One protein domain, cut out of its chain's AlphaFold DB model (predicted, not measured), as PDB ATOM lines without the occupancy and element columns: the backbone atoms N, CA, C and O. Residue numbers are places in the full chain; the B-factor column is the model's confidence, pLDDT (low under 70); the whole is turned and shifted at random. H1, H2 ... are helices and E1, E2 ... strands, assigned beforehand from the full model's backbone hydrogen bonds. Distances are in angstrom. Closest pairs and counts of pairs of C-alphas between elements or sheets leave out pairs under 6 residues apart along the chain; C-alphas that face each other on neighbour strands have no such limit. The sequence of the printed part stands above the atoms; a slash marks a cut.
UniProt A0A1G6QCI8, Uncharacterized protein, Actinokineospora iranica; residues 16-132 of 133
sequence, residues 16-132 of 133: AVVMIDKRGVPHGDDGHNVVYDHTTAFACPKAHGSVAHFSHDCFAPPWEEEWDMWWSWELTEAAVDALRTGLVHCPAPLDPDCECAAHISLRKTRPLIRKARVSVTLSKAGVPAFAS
ATOM      1  N   ALA A  16     362.119 134.922 320.118       94.25
ATOM      2  CA  ALA A  16     361.421 135.069 321.385       94.25
ATOM      3  C   ALA A  16     360.200 135.982 321.194       94.25
ATOM      4  O   ALA A  16     360.317 137.109 320.721       94.25
ATOM      5  N   VAL A  17     359.027 135.489 321.585       95.56
ATOM      6  CA  VAL A  17     357.760 136.233 321.559       95.56
ATOM      7  C   VAL A  17     357.538 136.949 322.886       95.56
ATOM      8  O   VAL A  17     357.096 138.095 322.909       95.56
ATOM      9  N   VAL A  18     357.834 136.274 323.999       96.06
ATOM     10  CA  VAL A  18     357.693 136.822 325.352       96.06
ATOM     11  C   VAL A  18     358.646 136.121 326.311       96.06
ATOM     12  O   VAL A  18     358.727 134.890 326.314       96.06
ATOM     13  N   MET A  19     359.335 136.898 327.147       95.75
ATOM     14  CA  MET A  19     359.984 136.378 328.351       95.75
ATOM     15  C   MET A  19     358.988 136.518 329.500       95.75
ATOM     16  O   MET A  19     358.593 137.621 329.867       95.75
ATOM     17  N   ILE A  20     358.508 135.387 330.002       95.00
ATOM     18  CA  ILE A  20     357.396 135.328 330.958       95.00
ATOM     19  C   ILE A  20     357.895 135.667 332.359       95.00
ATOM     20  O   ILE A  20     357.268 136.448 333.076       95.00
ATOM     21  N   ASP A  21     359.022 135.074 332.734       93.62
ATOM     22  CA  ASP A  21     359.698 135.303 333.998       93.62
ATOM     23  C   ASP A  21     361.196 135.028 333.872       93.62
ATOM     24  O   ASP A  21     361.658 134.340 332.956       93.62
ATOM     25  N   LYS A  22     361.937 135.606 334.811       93.44
ATOM     26  CA  LYS A  22     363.354 135.376 335.048       93.44
ATOM     27  C   LYS A  22     363.593 135.507 336.545       93.44
ATOM     28  O   LYS A  22     363.037 136.397 337.189       93.44
ATOM     29  N   ARG A  23     364.432 134.645 337.100       90.88
ATOM     30  CA  ARG A  23     364.884 134.716 338.485       90.88
ATOM     31  C   ARG A  23     366.390 134.536 338.529       90.88
ATOM     32  O   ARG A  23     366.929 133.640 337.892       90.88
ATOM     33  N   GLY A  24     367.044 135.370 339.331       88.06
ATOM     34  CA  GLY A  24     368.480 135.297 339.561       88.06
ATOM     35  C   GLY A  24     369.325 135.899 338.441       88.06
ATOM     36  O   GLY A  24     368.826 136.517 337.496       88.06
ATOM     37  N   VAL A  25     370.632 135.727 338.597       84.00
ATOM     38  CA  VAL A  25     371.671 136.244 337.704       84.00
ATOM     39  C   VAL A  25     372.480 135.042 337.216       84.00
ATOM     40  O   VAL A  25     372.873 134.222 338.056       84.00
ATOM     41  N   PRO A  26     372.691 134.895 335.895       81.50
ATOM     42  CA  PRO A  26     373.373 133.736 335.333       81.50
ATOM     43  C   PRO A  26     374.795 133.593 335.875       81.50
ATOM     44  O   PRO A  26     375.388 134.527 336.413       81.50
ATOM     45  N   HIS A  27     375.338 132.388 335.736       76.19
ATOM     46  CA  HIS A  27     376.729 132.126 336.066       76.19
ATOM     47  C   HIS A  27     377.669 133.020 335.239       76.19
ATOM     48  O   HIS A  27     377.450 133.221 334.046       76.19
ATOM     49  N   GLY A  28     378.720 133.540 335.877       77.06
ATOM     50  CA  GLY A  28     379.718 134.408 335.243       77.06
ATOM     51  C   GLY A  28     379.382 135.903 335.235       77.06
ATOM     52  O   GLY A  28     380.272 136.700 334.939       77.06
ATOM     53  N   ASP A  29     378.161 136.287 335.618       80.50
ATOM     54  CA  ASP A  29     377.744 137.689 335.710       80.50
ATOM     55  C   ASP A  29     377.863 138.240 337.142       80.50
ATOM     56  O   ASP A  29     377.767 137.522 338.144       80.50
ATOM     57  N   ASP A  30     378.056 139.555 337.239       83.38
ATOM     58  CA  ASP A  30     378.194 140.253 338.515       83.38
ATOM     59  C   ASP A  30     376.870 140.205 339.301       83.38
ATOM     60  O   ASP A  30     375.802 140.528 338.780       83.38
ATOM     61  N   GLY A  31     376.926 139.774 340.565       78.94
ATOM     62  CA  GLY A  31     375.726 139.518 341.374       78.94
ATOM     63  C   GLY A  31     375.087 138.140 341.158       78.94
ATOM     64  O   GLY A  31     373.920 137.953 341.516       78.94
ATOM     65  N   HIS A  32     375.834 137.186 340.589       75.62
ATOM     66  CA  HIS A  32     375.442 135.784 340.465       75.62
ATOM     67  C   HIS A  32     374.814 135.220 341.752       75.62
ATOM     68  O   HIS A  32     375.335 135.390 342.856       75.62
ATOM     69  N   ASN A  33     373.694 134.512 341.587       68.12
ATOM     70  CA  ASN A  33     372.967 133.843 342.660       68.12
ATOM     71  C   ASN A  33     372.947 132.332 342.429       68.12
ATOM     72  O   ASN A  33     372.990 131.875 341.293       68.12
ATOM     73  N   VAL A  34     372.764 131.571 343.512       76.31
ATOM     74  CA  VAL A  34     372.721 130.096 343.500       76.31
ATOM     75  C   VAL A  34     371.686 129.530 342.524       76.31
ATOM     76  O   VAL A  34     371.836 128.401 342.085       76.31
ATOM     77  N   VAL A  35     370.638 130.285 342.192       83.38
ATOM     78  CA  VAL A  35     369.591 129.855 341.264       83.38
ATOM     79  C   VAL A  35     369.465 130.862 340.136       83.38
ATOM     80  O   VAL A  35     369.324 132.063 340.392       83.38
ATOM     81  N   TYR A  36     369.454 130.355 338.910       87.12
ATOM     82  CA  TYR A  36     369.125 131.110 337.715       87.12
ATOM     83  C   TYR A  36     368.112 130.335 336.873       87.12
ATOM     84  O   TYR A  36     368.394 129.238 336.400       87.12
ATOM     85  N   ASP A  37     366.929 130.903 336.669       90.12
ATOM     86  CA  ASP A  37     365.898 130.294 335.834       90.12
ATOM     87  C   ASP A  37     365.135 131.344 335.035       90.12
ATOM     88  O   ASP A  37     365.069 132.518 335.409       90.12
ATOM     89  N   HIS A  38     364.587 130.932 333.899       92.12
ATOM     90  CA  HIS A  38     363.709 131.777 333.103       92.12
ATOM     91  C   HIS A  38     362.738 130.947 332.273       92.12
ATOM     92  O   HIS A  38     363.004 129.794 331.919       92.12
ATOM     93  N   THR A  39     361.614 131.560 331.915       92.88
ATOM     94  CA  THR A  39     360.623 130.965 331.018       92.88
ATOM     95  C   THR A  39     360.389 131.878 329.826       92.88
ATOM     96  O   THR A  39     360.037 133.046 329.990       92.88
ATOM     97  N   THR A  40     360.524 131.339 328.616       94.38
ATOM     98  CA  THR A  40     360.409 132.115 327.375       94.38
ATOM     99  C   THR A  40     359.561 131.364 326.358       94.38
ATOM    100  O   THR A  40     359.741 130.163 326.160       94.38
ATOM    101  N   ALA A  41     358.640 132.066 325.699       93.94
ATOM    102  CA  ALA A  41     357.933 131.543 324.536       93.94
ATOM    103  C   ALA A  41     358.643 131.976 323.250       93.94
ATOM    104  O   ALA A  41     358.987 133.148 323.094       93.94
ATOM    105  N   PHE A  42     358.810 131.040 322.324       94.12
ATOM    106  CA  PHE A  42     359.428 131.223 321.019       94.12
ATOM    107  C   PHE A  42     358.439 130.868 319.912       94.12
ATOM    108  O   PHE A  42     357.608 129.975 320.081       94.12
ATOM    109  N   ALA A  43     358.544 131.534 318.767       94.56
ATOM    110  CA  ALA A  43     357.766 131.192 317.583       94.56
ATOM    111  C   ALA A  43     358.537 131.472 316.294       94.56
ATOM    112  O   ALA A  43     359.358 132.385 316.235       94.56
ATOM    113  N   CYS A  44     358.230 130.712 315.244       93.38
ATOM    114  CA  CYS A  44     358.699 130.992 313.891       93.38
ATOM    115  C   CYS A  44     357.661 131.813 313.096       93.38
ATOM    116  O   CYS A  44     356.506 131.973 313.526       93.38
ATOM    117  N   PRO A  45     358.012 132.319 311.899       91.38
ATOM    118  CA  PRO A  45     357.074 133.040 311.035       91.38
ATOM    119  C   PRO A  45     355.825 132.234 310.641       91.38
ATOM    120  O   PRO A  45     354.773 132.825 310.420       91.38
ATOM    121  N   LYS A  46     355.907 130.896 310.617       90.75
ATOM    122  CA  LYS A  46     354.794 129.983 310.281       90.75
ATOM    123  C   LYS A  46     353.902 129.606 311.472       90.75
ATOM    124  O   LYS A  46     353.175 128.630 311.395       90.75
ATOM    125  N   ALA A  47     353.978 130.356 312.571       89.44
ATOM    126  CA  ALA A  47     353.163 130.166 313.776       89.44
ATOM    127  C   ALA A  47     353.363 128.832 314.527       89.44
ATOM    128  O   ALA A  47     352.644 128.560 315.480       89.44
ATOM    129  N   HIS A  48     354.391 128.043 314.206       90.88
ATOM    130  CA  HIS A  48     354.879 127.014 315.125       90.88
ATOM    131  C   HIS A  48     355.647 127.678 316.268       90.88
ATOM    132  O   HIS A  48     356.364 128.662 316.051       90.88
ATOM    133  N   GLY A  49     355.546 127.135 317.477       91.06
ATOM    134  CA  GLY A  49     356.249 127.698 318.619       91.06
ATOM    135  C   GLY A  49     356.483 126.708 319.740       91.06
ATOM    136  O   GLY A  49     355.993 125.579 319.724       91.06
ATOM    137  N   SER A  50     357.230 127.156 320.735       91.44
ATOM    138  CA  SER A  50     357.454 126.418 321.968       91.44
ATOM    139  C   SER A  50     357.505 127.367 323.153       91.44
ATOM    140  O   SER A  50     357.849 128.539 323.022       91.44
ATOM    141  N   VAL A  51     357.169 126.867 324.333       91.62
ATOM    142  CA  VAL A  51     357.563 127.495 325.594       91.62
ATOM    143  C   VAL A  51     358.713 126.687 326.139       91.62
ATOM    144  O   VAL A  51     358.615 125.464 326.200       91.62
ATOM    145  N   ALA A  52     359.777 127.357 326.545       90.06
ATOM    146  CA  ALA A  52     360.890 126.725 327.217       90.06
ATOM    147  C   ALA A  52     361.055 127.278 328.627       90.06
ATOM    148  O   ALA A  52     360.928 128.484 328.845       90.06
ATOM    149  N   HIS A  53     361.352 126.385 329.561       90.06
ATOM    150  CA  HIS A  53     361.807 126.725 330.897       90.06
ATOM    151  C   HIS A  53     363.245 126.243 331.046       90.06
ATOM    152  O   HIS A  53     363.528 125.059 330.856       90.06
ATOM    153  N   PHE A  54     364.125 127.177 331.373       88.56
ATOM    154  CA  PHE A  54     365.497 126.909 331.756       88.56
ATOM    155  C   PHE A  54     365.616 127.051 333.265       88.56
ATOM    156  O   PHE A  54     365.124 128.035 333.816       88.56
ATOM    157  N   SER A  55     366.291 126.106 333.909       87.12
ATOM    158  CA  SER A  55     366.679 126.208 335.309       87.12
ATOM    159  C   SER A  55     368.114 125.748 335.470       87.12
ATOM    160  O   SER A  55     368.498 124.721 334.920       87.12
ATOM    161  N   HIS A  56     368.855 126.494 336.271       81.75
ATOM    162  CA  HIS A  56     370.217 126.215 336.676       81.75
ATOM    163  C   HIS A  56     370.333 126.457 338.180       81.75
ATOM    164  O   HIS A  56     369.900 127.504 338.679       81.75
ATOM    165  N   ASP A  57     370.920 125.503 338.901       76.25
ATOM    166  CA  ASP A  57     371.364 125.704 340.274       76.25
ATOM    167  C   ASP A  57     372.877 125.467 340.420       76.25
ATOM    168  O   ASP A  57     373.474 124.603 339.787       76.25
ATOM    169  N   CYS A  58     373.531 126.291 341.240       73.81
ATOM    170  CA  CYS A  58     374.971 126.221 341.507       73.81
ATOM    171  C   CYS A  58     375.243 125.586 342.876       73.81
ATOM    172  O   CYS A  58     376.004 126.123 343.684       73.81
ATOM    173  N   PHE A  59     374.550 124.492 343.199       66.00
ATOM    174  CA  PHE A  59     374.486 123.986 344.572       66.00
ATOM    175  C   PHE A  59     375.797 123.335 345.084       66.00
ATOM    176  O   PHE A  59     375.965 123.225 346.299       66.00
ATOM    177  N   ALA A  60     376.753 122.949 344.222       59.56
ATOM    178  CA  ALA A  60     377.967 122.217 344.628       59.56
ATOM    179  C   ALA A  60     379.307 122.877 344.199       59.56
ATOM    180  O   ALA A  60     379.608 122.945 343.005       59.56
ATOM    181  N   PRO A  61     380.175 123.290 345.152       59.56
ATOM    182  CA  PRO A  61     381.579 123.637 344.882       59.56
ATOM    183  C   PRO A  61     382.445 122.383 344.587       59.56
ATOM    184  O   PRO A  61     382.182 121.340 345.182       59.56
ATOM    185  N   PRO A  62     383.529 122.444 343.777       60.31
ATOM    186  CA  PRO A  62     384.065 123.640 343.160       60.31
ATOM    187  C   PRO A  62     383.244 124.092 341.956       60.31
ATOM    188  O   PRO A  62     383.146 125.298 341.881       60.31
ATOM    189  N   TRP A  63     382.639 123.196 341.146       62.12
ATOM    190  CA  TRP A  63     381.572 123.435 340.131       62.12
ATOM    191  C   TRP A  63     380.984 122.105 339.578       62.12
ATOM    192  O   TRP A  63     380.786 121.966 338.372       62.12
ATOM    193  N   GLU A  64     380.780 121.063 340.389       51.62
ATOM    194  CA  GLU A  64     380.501 119.711 339.849       51.62
ATOM    195  C   GLU A  64     379.010 119.381 339.772       51.62
ATOM    196  O   GLU A  64     378.466 118.603 340.551       51.62
ATOM    197  N   GLU A  65     378.373 120.076 338.835       47.78
ATOM    198  CA  GLU A  65     377.542 119.594 337.724       47.78
ATOM    199  C   GLU A  65     376.656 120.782 337.333       47.78
ATOM    200  O   GLU A  65     375.892 121.294 338.146       47.78
ATOM    201  N   GLU A  66     376.781 121.283 336.103       54.09
ATOM    202  CA  GLU A  66     375.795 122.213 335.558       54.09
ATOM    203  C   GLU A  66     374.490 121.422 335.432       54.09
ATOM    204  O   GLU A  66     374.279 120.708 334.450       54.09
ATOM    205  N   TRP A  67     373.616 121.494 336.439       59.97
ATOM    206  CA  TRP A  67     372.251 120.983 336.316       59.97
ATOM    207  C   TRP A  67     371.447 121.988 335.489       59.97
ATOM    208  O   TRP A  67     370.487 122.602 335.950       59.97
ATOM    209  N   ASP A  68     371.879 122.158 334.239       72.25
ATOM    210  CA  ASP A  68     371.164 122.878 333.199       72.25
ATOM    211  C   ASP A  68     369.973 122.020 332.795       72.25
ATOM    212  O   ASP A  68     370.050 121.105 331.968       72.25
ATOM    213  N   MET A  69     368.840 122.306 333.418       82.19
ATOM    214  CA  MET A  69     367.596 121.649 333.087       82.19
ATOM    215  C   MET A  69     366.846 122.490 332.064       82.19
ATOM    216  O   MET A  69     366.475 123.640 332.310       82.19
ATOM    217  N   TRP A  70     366.602 121.881 330.907       84.06
ATOM    218  CA  TRP A  70     365.769 122.453 329.865       84.06
ATOM    219  C   TRP A  70     364.497 121.631 329.720       84.06
ATOM    220  O   TRP A  70     364.535 120.439 329.406       84.06
ATOM    221  N   TRP A  71     363.358 122.285 329.888       86.62
ATOM    222  CA  TRP A  71     362.067 121.727 329.515       86.62
ATOM    223  C   TRP A  71     361.481 122.562 328.397       86.62
ATOM    224  O   TRP A  71     361.571 123.788 328.416       86.62
ATOM    225  N   SER A  72     360.863 121.900 327.427       87.00
ATOM    226  CA  SER A  72     360.147 122.589 326.364       87.00
ATOM    227  C   SER A  72     358.804 121.935 326.101       87.00
ATOM    228  O   SER A  72     358.637 120.725 326.261       87.00
ATOM    229  N   TRP A  73     357.850 122.770 325.716       88.31
ATOM    230  CA  TRP A  73     356.490 122.396 325.382       88.31
ATOM    231  C   TRP A  73     356.140 122.998 324.040       88.31
ATOM    232  O   TRP A  73     356.318 124.201 323.851       88.31
ATOM    233  N   GLU A  74     355.612 122.196 323.126       88.69
ATOM    234  CA  GLU A  74     355.132 122.717 321.849       88.69
ATOM    235  C   GLU A  74     353.901 123.602 322.081       88.69
ATOM    236  O   GLU A  74     352.993 123.261 322.850       88.69
ATOM    237  N   LEU A  75     353.864 124.735 321.390       88.94
ATOM    238  CA  LEU A  75     352.681 125.568 321.257       88.94
ATOM    239  C   LEU A  75     351.947 125.175 319.979       88.94
ATOM    240  O   LEU A  75     352.556 124.999 318.926       88.94
ATOM    241  N   THR A  76     350.623 125.080 320.064       87.62
ATOM    242  CA  THR A  76     349.793 124.982 318.859       87.62
ATOM    243  C   THR A  76     349.838 126.298 318.078       87.62
ATOM    244  O   THR A  76     350.064 127.358 318.665       87.62
ATOM    245  N   GLU A  77     349.556 126.260 316.774       90.94
ATOM    246  CA  GLU A  77     349.460 127.477 315.947       90.94
ATOM    247  C   GLU A  77     348.493 128.504 316.556       90.94
ATOM    248  O   GLU A  77     348.838 129.666 316.757       90.94
ATOM    249  N   ALA A  78     347.321 128.037 317.001       92.31
ATOM    250  CA  ALA A  78     346.335 128.868 317.688       92.31
ATOM    251  C   ALA A  78     346.872 129.500 318.986       92.31
ATOM    252  O   ALA A  78     346.488 130.615 319.339       92.31
ATOM    253  N   ALA A  79     347.761 128.810 319.708       92.75
ATOM    254  CA  ALA A  79     348.382 129.349 320.912       92.75
ATOM    255  C   ALA A  79     349.404 130.448 320.586       92.75
ATOM    256  O   ALA A  79     349.464 131.454 321.296       92.75
ATOM    257  N   VAL A  80     350.178 130.288 319.508       94.25
ATOM    258  CA  VAL A  80     351.108 131.324 319.032       94.25
ATOM    259  C   VAL A  80     350.349 132.571 318.586       94.25
ATOM    260  O   VAL A  80     350.716 133.683 318.975       94.25
ATOM    261  N   ASP A  81     349.254 132.400 317.848       95.19
ATOM    262  CA  ASP A  81     348.405 133.515 317.423       95.19
ATOM    263  C   ASP A  81     347.755 134.228 318.615       95.19
ATOM    264  O   ASP A  81     347.727 135.463 318.666       95.19
ATOM    265  N   ALA A  82     347.296 133.471 319.616       95.25
ATOM    266  CA  ALA A  82     346.777 134.031 320.859       95.25
ATOM    267  C   ALA A  82     347.849 134.832 321.616       95.25
ATOM    268  O   ALA A  82     347.557 135.930 322.088       95.25
ATOM    269  N   LEU A  83     349.090 134.341 321.700       95.44
ATOM    270  CA  LEU A  83     350.192 135.087 322.320       95.44
ATOM    271  C   LEU A  83     350.473 136.392 321.578       95.44
ATOM    272  O   LEU A  83     350.464 137.453 322.199       95.44
ATOM    273  N   ARG A  84     350.674 136.333 320.256       95.31
ATOM    274  CA  ARG A  84     350.951 137.520 319.428       95.31
ATOM    275  C   ARG A  84     349.847 138.566 319.559       95.31
ATOM    276  O   ARG A  84     350.132 139.741 319.764       95.31
ATOM    277  N   THR A  85     348.593 138.124 319.505       96.06
ATOM    278  CA  THR A  85     347.428 139.003 319.660       96.06
ATOM    279  C   THR A  85     347.369 139.607 321.061       96.06
ATOM    280  O   THR A  85     347.208 140.815 321.207       96.06
ATOM    281  N   GLY A  86     347.533 138.790 322.101       96.44
ATOM    282  CA  GLY A  86     347.426 139.236 323.489       96.44
ATOM    283  C   GLY A  86     348.573 140.133 323.961       96.44
ATOM    284  O   GLY A  86     348.426 140.857 324.945       96.44
ATOM    285  N   LEU A  87     349.706 140.108 323.257       96.50
ATOM    286  CA  LEU A  87     350.892 140.914 323.546       96.50
ATOM    287  C   LEU A  87     351.003 142.175 322.683       96.50
ATOM    288  O   LEU A  87     351.926 142.955 322.898       96.50
ATOM    289  N   VAL A  88     350.068 142.428 321.760       95.88
ATOM    290  CA  VAL A  88     350.134 143.566 320.817       95.88
ATOM    291  C   VAL A  88     350.268 144.936 321.503       95.88
ATOM    292  O   VAL A  88     350.792 145.881 320.920       95.88
ATOM    293  N   HIS A  89     349.813 145.048 322.753       94.00
ATOM    294  CA  HIS A  89     349.889 146.267 323.564       94.00
ATOM    295  C   HIS A  89     350.949 146.210 324.672       94.00
ATOM    296  O   HIS A  89     351.053 147.145 325.467       94.00
ATOM    297  N   CYS A  90     351.716 145.125 324.762       96.81
ATOM    298  CA  CYS A  90     352.814 145.037 325.708       96.81
ATOM    299  C   CYS A  90     353.985 145.906 325.212       96.81
ATOM    300  O   CYS A  90     354.464 145.689 324.099       96.81
ATOM    301  N   PRO A  91     354.478 146.871 326.011       95.44
ATOM    302  CA  PRO A  91     355.558 147.760 325.582       95.44
ATOM    303  C   PRO A  91     356.927 147.068 325.555       95.44
ATOM    304  O   PRO A  91     357.825 147.522 324.852       95.44
ATOM    305  N   ALA A  92     357.094 145.990 326.324       97.00
ATOM    306  CA  ALA A  92     358.349 145.260 326.444       97.00
ATOM    307  C   ALA A  92     358.089 143.750 326.619       97.00
ATOM    308  O   ALA A  92     358.212 143.220 327.723       97.00
ATOM    309  N   PRO A  93     357.718 143.021 325.548       96.88
ATOM    310  CA  PRO A  93     357.402 141.590 325.628       96.88
ATOM    311  C   PRO A  93     358.549 140.730 326.174       96.88
ATOM    312  O   PRO A  93     358.319 139.699 326.801       96.88
ATOM    313  N   LEU A  94     359.792 141.155 325.948       96.88
ATOM    314  CA  LEU A  94     360.996 140.446 326.382       96.88
ATOM    315  C   LEU A  94     361.542 140.927 327.731       96.88
ATOM    316  O   LEU A  94     362.559 140.405 328.176       96.88
ATOM    317  N   ASP A  95     360.885 141.896 328.367       96.94
ATOM    318  CA  ASP A  95     361.212 142.305 329.728       96.94
ATOM    319  C   ASP A  95     360.484 141.379 330.723       96.94
ATOM    320  O   ASP A  95     359.250 141.438 330.823       96.94
ATOM    321  N   PRO A  96     361.212 140.507 331.448       93.31
ATOM    322  CA  PRO A  96     360.612 139.583 332.402       93.31
ATOM    323  C   PRO A  96     359.979 140.287 333.601       93.31
ATOM    324  O   PRO A  96     359.181 139.645 334.284       93.31
ATOM    325  N   ASP A  97     360.276 141.569 333.839       95.56
ATOM    326  CA  ASP A  97     359.741 142.362 334.950       95.56
ATOM    327  C   ASP A  97     358.512 143.193 334.542       95.56
ATOM    328  O   ASP A  97     357.871 143.823 335.383       95.56
ATOM    329  N   CYS A  98     358.096 143.145 333.268       96.31
ATOM    330  CA  CYS A  98     356.930 143.885 332.788       96.31
ATOM    331  C   CYS A  98     355.655 143.512 333.572       96.31
ATOM    332  O   CYS A  98     355.248 142.351 333.622       96.31
ATOM    333  N   GLU A  99     354.968 144.487 334.163       96.25
ATOM    334  CA  GLU A  99     353.762 144.249 334.975       96.25
ATOM    335  C   GLU A  99     352.452 144.374 334.179       96.25
ATOM    336  O   GLU A  99     351.376 144.587 334.741       96.25
ATOM    337  N   CYS A 100     352.501 144.253 332.848       96.94
ATOM    338  CA  CYS A 100     351.283 144.325 332.048       96.94
ATOM    339  C   CYS A 100     350.354 143.125 332.321       96.94
ATOM    340  O   CYS A 100     350.781 142.052 332.755       96.94
ATOM    341  N   ALA A 101     349.061 143.285 332.022       96.56
ATOM    342  CA  ALA A 101     348.064 142.244 332.273       96.56
ATOM    343  C   ALA A 101     348.411 140.900 331.601       96.56
ATOM    344  O   ALA A 101     348.154 139.846 332.185       96.56
ATOM    345  N   ALA A 102     349.023 140.934 330.410       96.44
ATOM    346  CA  ALA A 102     349.464 139.738 329.698       96.44
ATOM    347  C   ALA A 102     350.564 138.990 330.464       96.44
ATOM    348  O   ALA A 102     350.396 137.808 330.754       96.44
ATOM    349  N   HIS A 103     351.636 139.675 330.873       96.88
ATOM    350  CA  HIS A 103     352.709 139.071 331.671       96.88
ATOM    351  C   HIS A 103     352.204 138.523 333.002       96.88
ATOM    352  O   HIS A 103     352.480 137.370 333.334       96.88
ATOM    353  N   ILE A 104     351.397 139.297 333.736       95.81
ATOM    354  CA  ILE A 104     350.813 138.844 335.008       95.81
ATOM    355  C   ILE A 104     349.997 137.560 334.807       95.81
ATOM    356  O   ILE A 104     350.096 136.628 335.609       95.81
ATOM    357  N   SER A 105     349.187 137.499 333.750       95.56
ATOM    358  CA  SER A 105     348.356 136.333 333.439       95.56
ATOM    359  C   SER A 105     349.193 135.109 333.055       95.56
ATOM    360  O   SER A 105     348.983 134.019 333.596       95.56
ATOM    361  N   LEU A 106     350.189 135.282 332.182       95.12
ATOM    362  CA  LEU A 106     351.071 134.200 331.738       95.12
ATOM    363  C   LEU A 106     351.891 133.616 332.897       95.12
ATOM    364  O   LEU A 106     351.941 132.394 333.038       95.12
ATOM    365  N   ARG A 107     352.439 134.456 333.787       93.69
ATOM    366  CA  ARG A 107     353.142 133.997 335.003       93.69
ATOM    367  C   ARG A 107     352.233 133.170 335.909       93.69
ATOM    368  O   ARG A 107     352.627 132.111 336.386       93.69
ATOM    369  N   LYS A 108     350.993 133.627 336.125       92.81
ATOM    370  CA  LYS A 108     350.015 132.937 336.988       92.81
ATOM    371  C   LYS A 108     349.537 131.603 336.427       92.81
ATOM    372  O   LYS A 108     349.114 130.746 337.197       92.81
ATOM    373  N   THR A 109     349.550 131.447 335.107       90.25
ATOM    374  CA  THR A 109     348.970 130.280 334.427       90.25
ATOM    375  C   THR A 109     350.016 129.318 333.877       90.25
ATOM    376  O   THR A 109     349.639 128.326 333.261       90.25
ATOM    377  N   ARG A 110     351.310 129.575 334.118       80.31
ATOM    378  CA  ARG A 110     352.444 128.818 333.567       80.31
ATOM    379  C   ARG A 110     352.209 127.297 333.614       80.31
ATOM    380  O   ARG A 110     351.823 126.774 334.664       80.31
ATOM    381  N   PRO A 111     352.436 126.574 332.500       71.00
ATOM    382  CA  PRO A 111     352.166 125.145 332.432       71.00
ATOM    383  C   PRO A 111     353.003 124.366 333.452       71.00
ATOM    384  O   PRO A 111     354.191 124.621 333.645       71.00
ATOM    385  N   LEU A 112     352.375 123.380 334.096       65.50
ATOM    386  CA  LEU A 112     353.079 122.395 334.912       65.50
ATOM    387  C   LEU A 112     353.738 121.359 333.994       65.50
ATOM    388  O   LEU A 112     353.134 120.919 333.017       65.50
ATOM    389  N   ILE A 113     354.945 120.927 334.368       60.31
ATOM    390  CA  ILE A 113     355.964 120.209 333.572       60.31
ATOM    391  C   ILE A 113     355.501 118.894 332.887       60.31
ATOM    392  O   ILE A 113     356.239 118.274 332.132       60.31
ATOM    393  N   ARG A 114     354.261 118.445 333.095       63.78
ATOM    394  CA  ARG A 114     353.796 117.088 332.762       63.78
ATOM    395  C   ARG A 114     353.234 116.884 331.350       63.78
ATOM    396  O   ARG A 114     352.830 115.766 331.044       63.78
ATOM    397  N   LYS A 115     353.131 117.917 330.513       67.25
ATOM    398  CA  LYS A 115     352.545 117.801 329.159       67.25
ATOM    399  C   LYS A 115     353.620 117.941 328.090       67.25
ATOM    400  O   LYS A 115     354.679 118.458 328.389       67.25
ATOM    401  N   ALA A 116     353.355 117.475 326.869       74.19
ATOM    402  CA  ALA A 116     354.225 117.710 325.707       74.19
ATOM    403  C   ALA A 116     353.799 118.957 324.906       74.19
ATOM    404  O   ALA A 116     354.630 119.623 324.300       74.19
ATOM    405  N   ARG A 117     352.501 119.300 324.948       83.94
ATOM    406  CA  ARG A 117     351.908 120.455 324.259       83.94
ATOM    407  C   ARG A 117     351.120 121.340 325.207       83.94
ATOM    408  O   ARG A 117     350.478 120.838 326.135       83.94
ATOM    409  N   VAL A 118     351.131 122.639 324.937       85.75
ATOM    410  CA  VAL A 118     350.436 123.663 325.720       85.75
ATOM    411  C   VAL A 118     349.616 124.553 324.786       85.75
ATOM    412  O   VAL A 118     350.054 124.915 323.696       85.75
ATOM    413  N   SER A 119     348.414 124.914 325.229       88.94
ATOM    414  CA  SER A 119     347.551 125.874 324.538       88.94
ATOM    415  C   SER A 119     347.554 127.218 325.255       88.94
ATOM    416  O   SER A 119     347.750 127.282 326.469       88.94
ATOM    417  N   VAL A 120     347.271 128.287 324.516       90.94
ATOM    418  CA  VAL A 120     347.044 129.632 325.058       90.94
ATOM    419  C   VAL A 120     345.663 130.092 324.624       90.94
ATOM    420  O   VAL A 120     345.274 129.910 323.473       90.94
ATOM    421  N   THR A 121     344.910 130.665 325.554       93.25
ATOM    422  CA  THR A 121     343.594 131.251 325.293       93.25
ATOM    423  C   THR A 121     343.625 132.744 325.569       93.25
ATOM    424  O   THR A 121     344.416 133.226 326.377       93.25
ATOM    425  N   LEU A 122     342.748 133.484 324.893       94.75
ATOM    426  CA  LEU A 122     342.503 134.892 325.174       94.75
ATOM    427  C   LEU A 122     341.241 135.031 326.022       94.75
ATOM    428  O   LEU A 122     340.189 134.479 325.696       94.75
ATOM    429  N   SER A 123     341.327 135.808 327.097       92.88
ATOM    430  CA  SER A 123     340.131 136.275 327.801       92.88
ATOM    431  C   SER A 123     339.305 137.222 326.917       92.88
ATOM    432  O   SER A 123     339.777 137.716 325.893       92.88
ATOM    433  N   LYS A 124     338.084 137.571 327.354       90.69
ATOM    434  CA  LYS A 124     337.261 138.597 326.680       90.69
ATOM    435  C   LYS A 124     337.974 139.949 326.536       90.69
ATOM    436  O   LYS A 124     337.647 140.705 325.633       90.69
ATOM    437  N   ALA A 125     338.925 140.242 327.423       90.38
ATOM    438  CA  ALA A 125     339.732 141.457 327.397       90.38
ATOM    439  C   ALA A 125     341.008 141.322 326.539       90.38
ATOM    440  O   ALA A 125     341.867 142.192 326.596       90.38
ATOM    441  N   GLY A 126     341.176 140.221 325.795       94.06
ATOM    442  CA  GLY A 126     342.368 139.975 324.980       94.06
ATOM    443  C   GLY A 126     343.612 139.590 325.784       94.06
ATOM    444  O   GLY A 126     344.703 139.558 325.232       94.06
ATOM    445  N   VAL A 127     343.480 139.288 327.079       95.25
ATOM    446  CA  VAL A 127     344.621 138.882 327.917       95.25
ATOM    447  C   VAL A 127     344.931 137.396 327.701       95.25
ATOM    448  O   VAL A 127     344.014 136.589 327.901       95.25
ATOM    449  N   PRO A 128     346.173 137.026 327.330       95.88
ATOM    450  CA  PRO A 128     346.567 135.644 327.100       95.88
ATOM    451  C   PRO A 128     346.790 134.884 328.411       95.88
ATOM    452  O   PRO A 128     347.296 135.429 329.394       95.88
ATOM    453  N   ALA A 129     346.424 133.608 328.423       93.81
ATOM    454  CA  ALA A 129     346.625 132.693 329.539       93.81
ATOM    455  C   ALA A 129     346.936 131.292 329.015       93.81
ATOM    456  O   ALA A 129     346.325 130.840 328.044       93.81
ATOM    457  N   PHE A 130     347.846 130.579 329.670       90.31
ATOM    458  CA  PHE A 130     348.051 129.170 329.364       90.31
ATOM    459  C   PHE A 130     346.839 128.356 329.818       90.31
ATOM    460  O   PHE A 130     346.334 128.511 330.932       90.31
ATOM    461  N   ALA A 131     346.374 127.472 328.945       83.31
ATOM    462  CA  ALA A 131     345.278 126.564 329.220       83.31
ATOM    463  C   ALA A 131     345.822 125.162 329.500       83.31
ATOM    464  O   ALA A 131     346.635 124.616 328.750       83.31
ATOM    465  N   SER A 132     345.328 124.555 330.576       61.94
ATOM    466  CA  SER A 132     345.497 123.121 330.787       61.94
ATOM    467  C   SER A 132     344.570 122.383 329.826       61.94
ATOM    468  O   SER A 132     343.359 122.455 329.998       61.94
TER     469      SER A 132
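AT A GLANCE: This is residues 16 to 132 of the 133 residues of an uncharacterized protein of Actinokineospora iranica (UniProt A0A1G6QCI8). A long slab of four antiparallel strands, E1 to E4, has the small hairpin E5 and E6 turned off one end, and H1 and H2 pack at that end on opposite faces of the curled sheet. The printed part has 117 residues, with two named helices and six named strands in the order E1 E2 E3 E4 H1 H2 E5 E6 along the chain, a mixed class of helices and strands; the mixed sheet has the order E1 E2 E3 E4 E5 E6. The whole is compact, with a radius of gyration of the C-alphas of 15.2 A, yet elongated, spanning 51 by 29 by 25 A.

IN THESE COORDINATES: Find C-alpha 16 at (361.421, 135.069, 321.385), where E1, residues 16 to 23, begins; it bends by 58 degrees at residue 20. Next come E2, residues 35 to 43, and E3, residues 49 to 57, each 26.5 A long, then E4, residues 69 to 75, 19.4 A. H1 is residues 77 to 86, H2 residues 101 to 109, E5 residues 117 to 122, and E6 residues 128 to 131, ending at C-alpha 131, (345.278, 126.564, 329.220).

HOW THE PARTS SIT: E1 to E4 form a meander, each strand the antiparallel neighbour of the one before: look at N 20 and O 39, 2.8 A, N 38 and O 54, 2.9 A, and N 53 and O 71, 2.8 A. E4, H1, H2 and E5 make a strand-helix-strand unit, two parallel strands with helices between, its crossover left-handed; N 118 and O 74 are 2.9 A apart. In the hairpin E5 and E6, N 121 and O 129 are 2.9 A apart. The closest C-alphas of H1 and E5 are Ala 79 and Val 120, 4.4 A; of H2 and E6, Leu 106 and Ala 129, 5.2 A. In H1 and H2 every O i to N i+4 pair is within hydrogen-bond range.

THE WHOLE: The C-alphas farthest apart, Pro 62 and Lys 124, are 51.8 A apart. The printed part has no cut; the links E1 to E2, E3 to E4 and H1 to H2 are long. Look for pLDDT under 70 at residue 33, residues 59 to 67, residues 112 to 115 and residue 132.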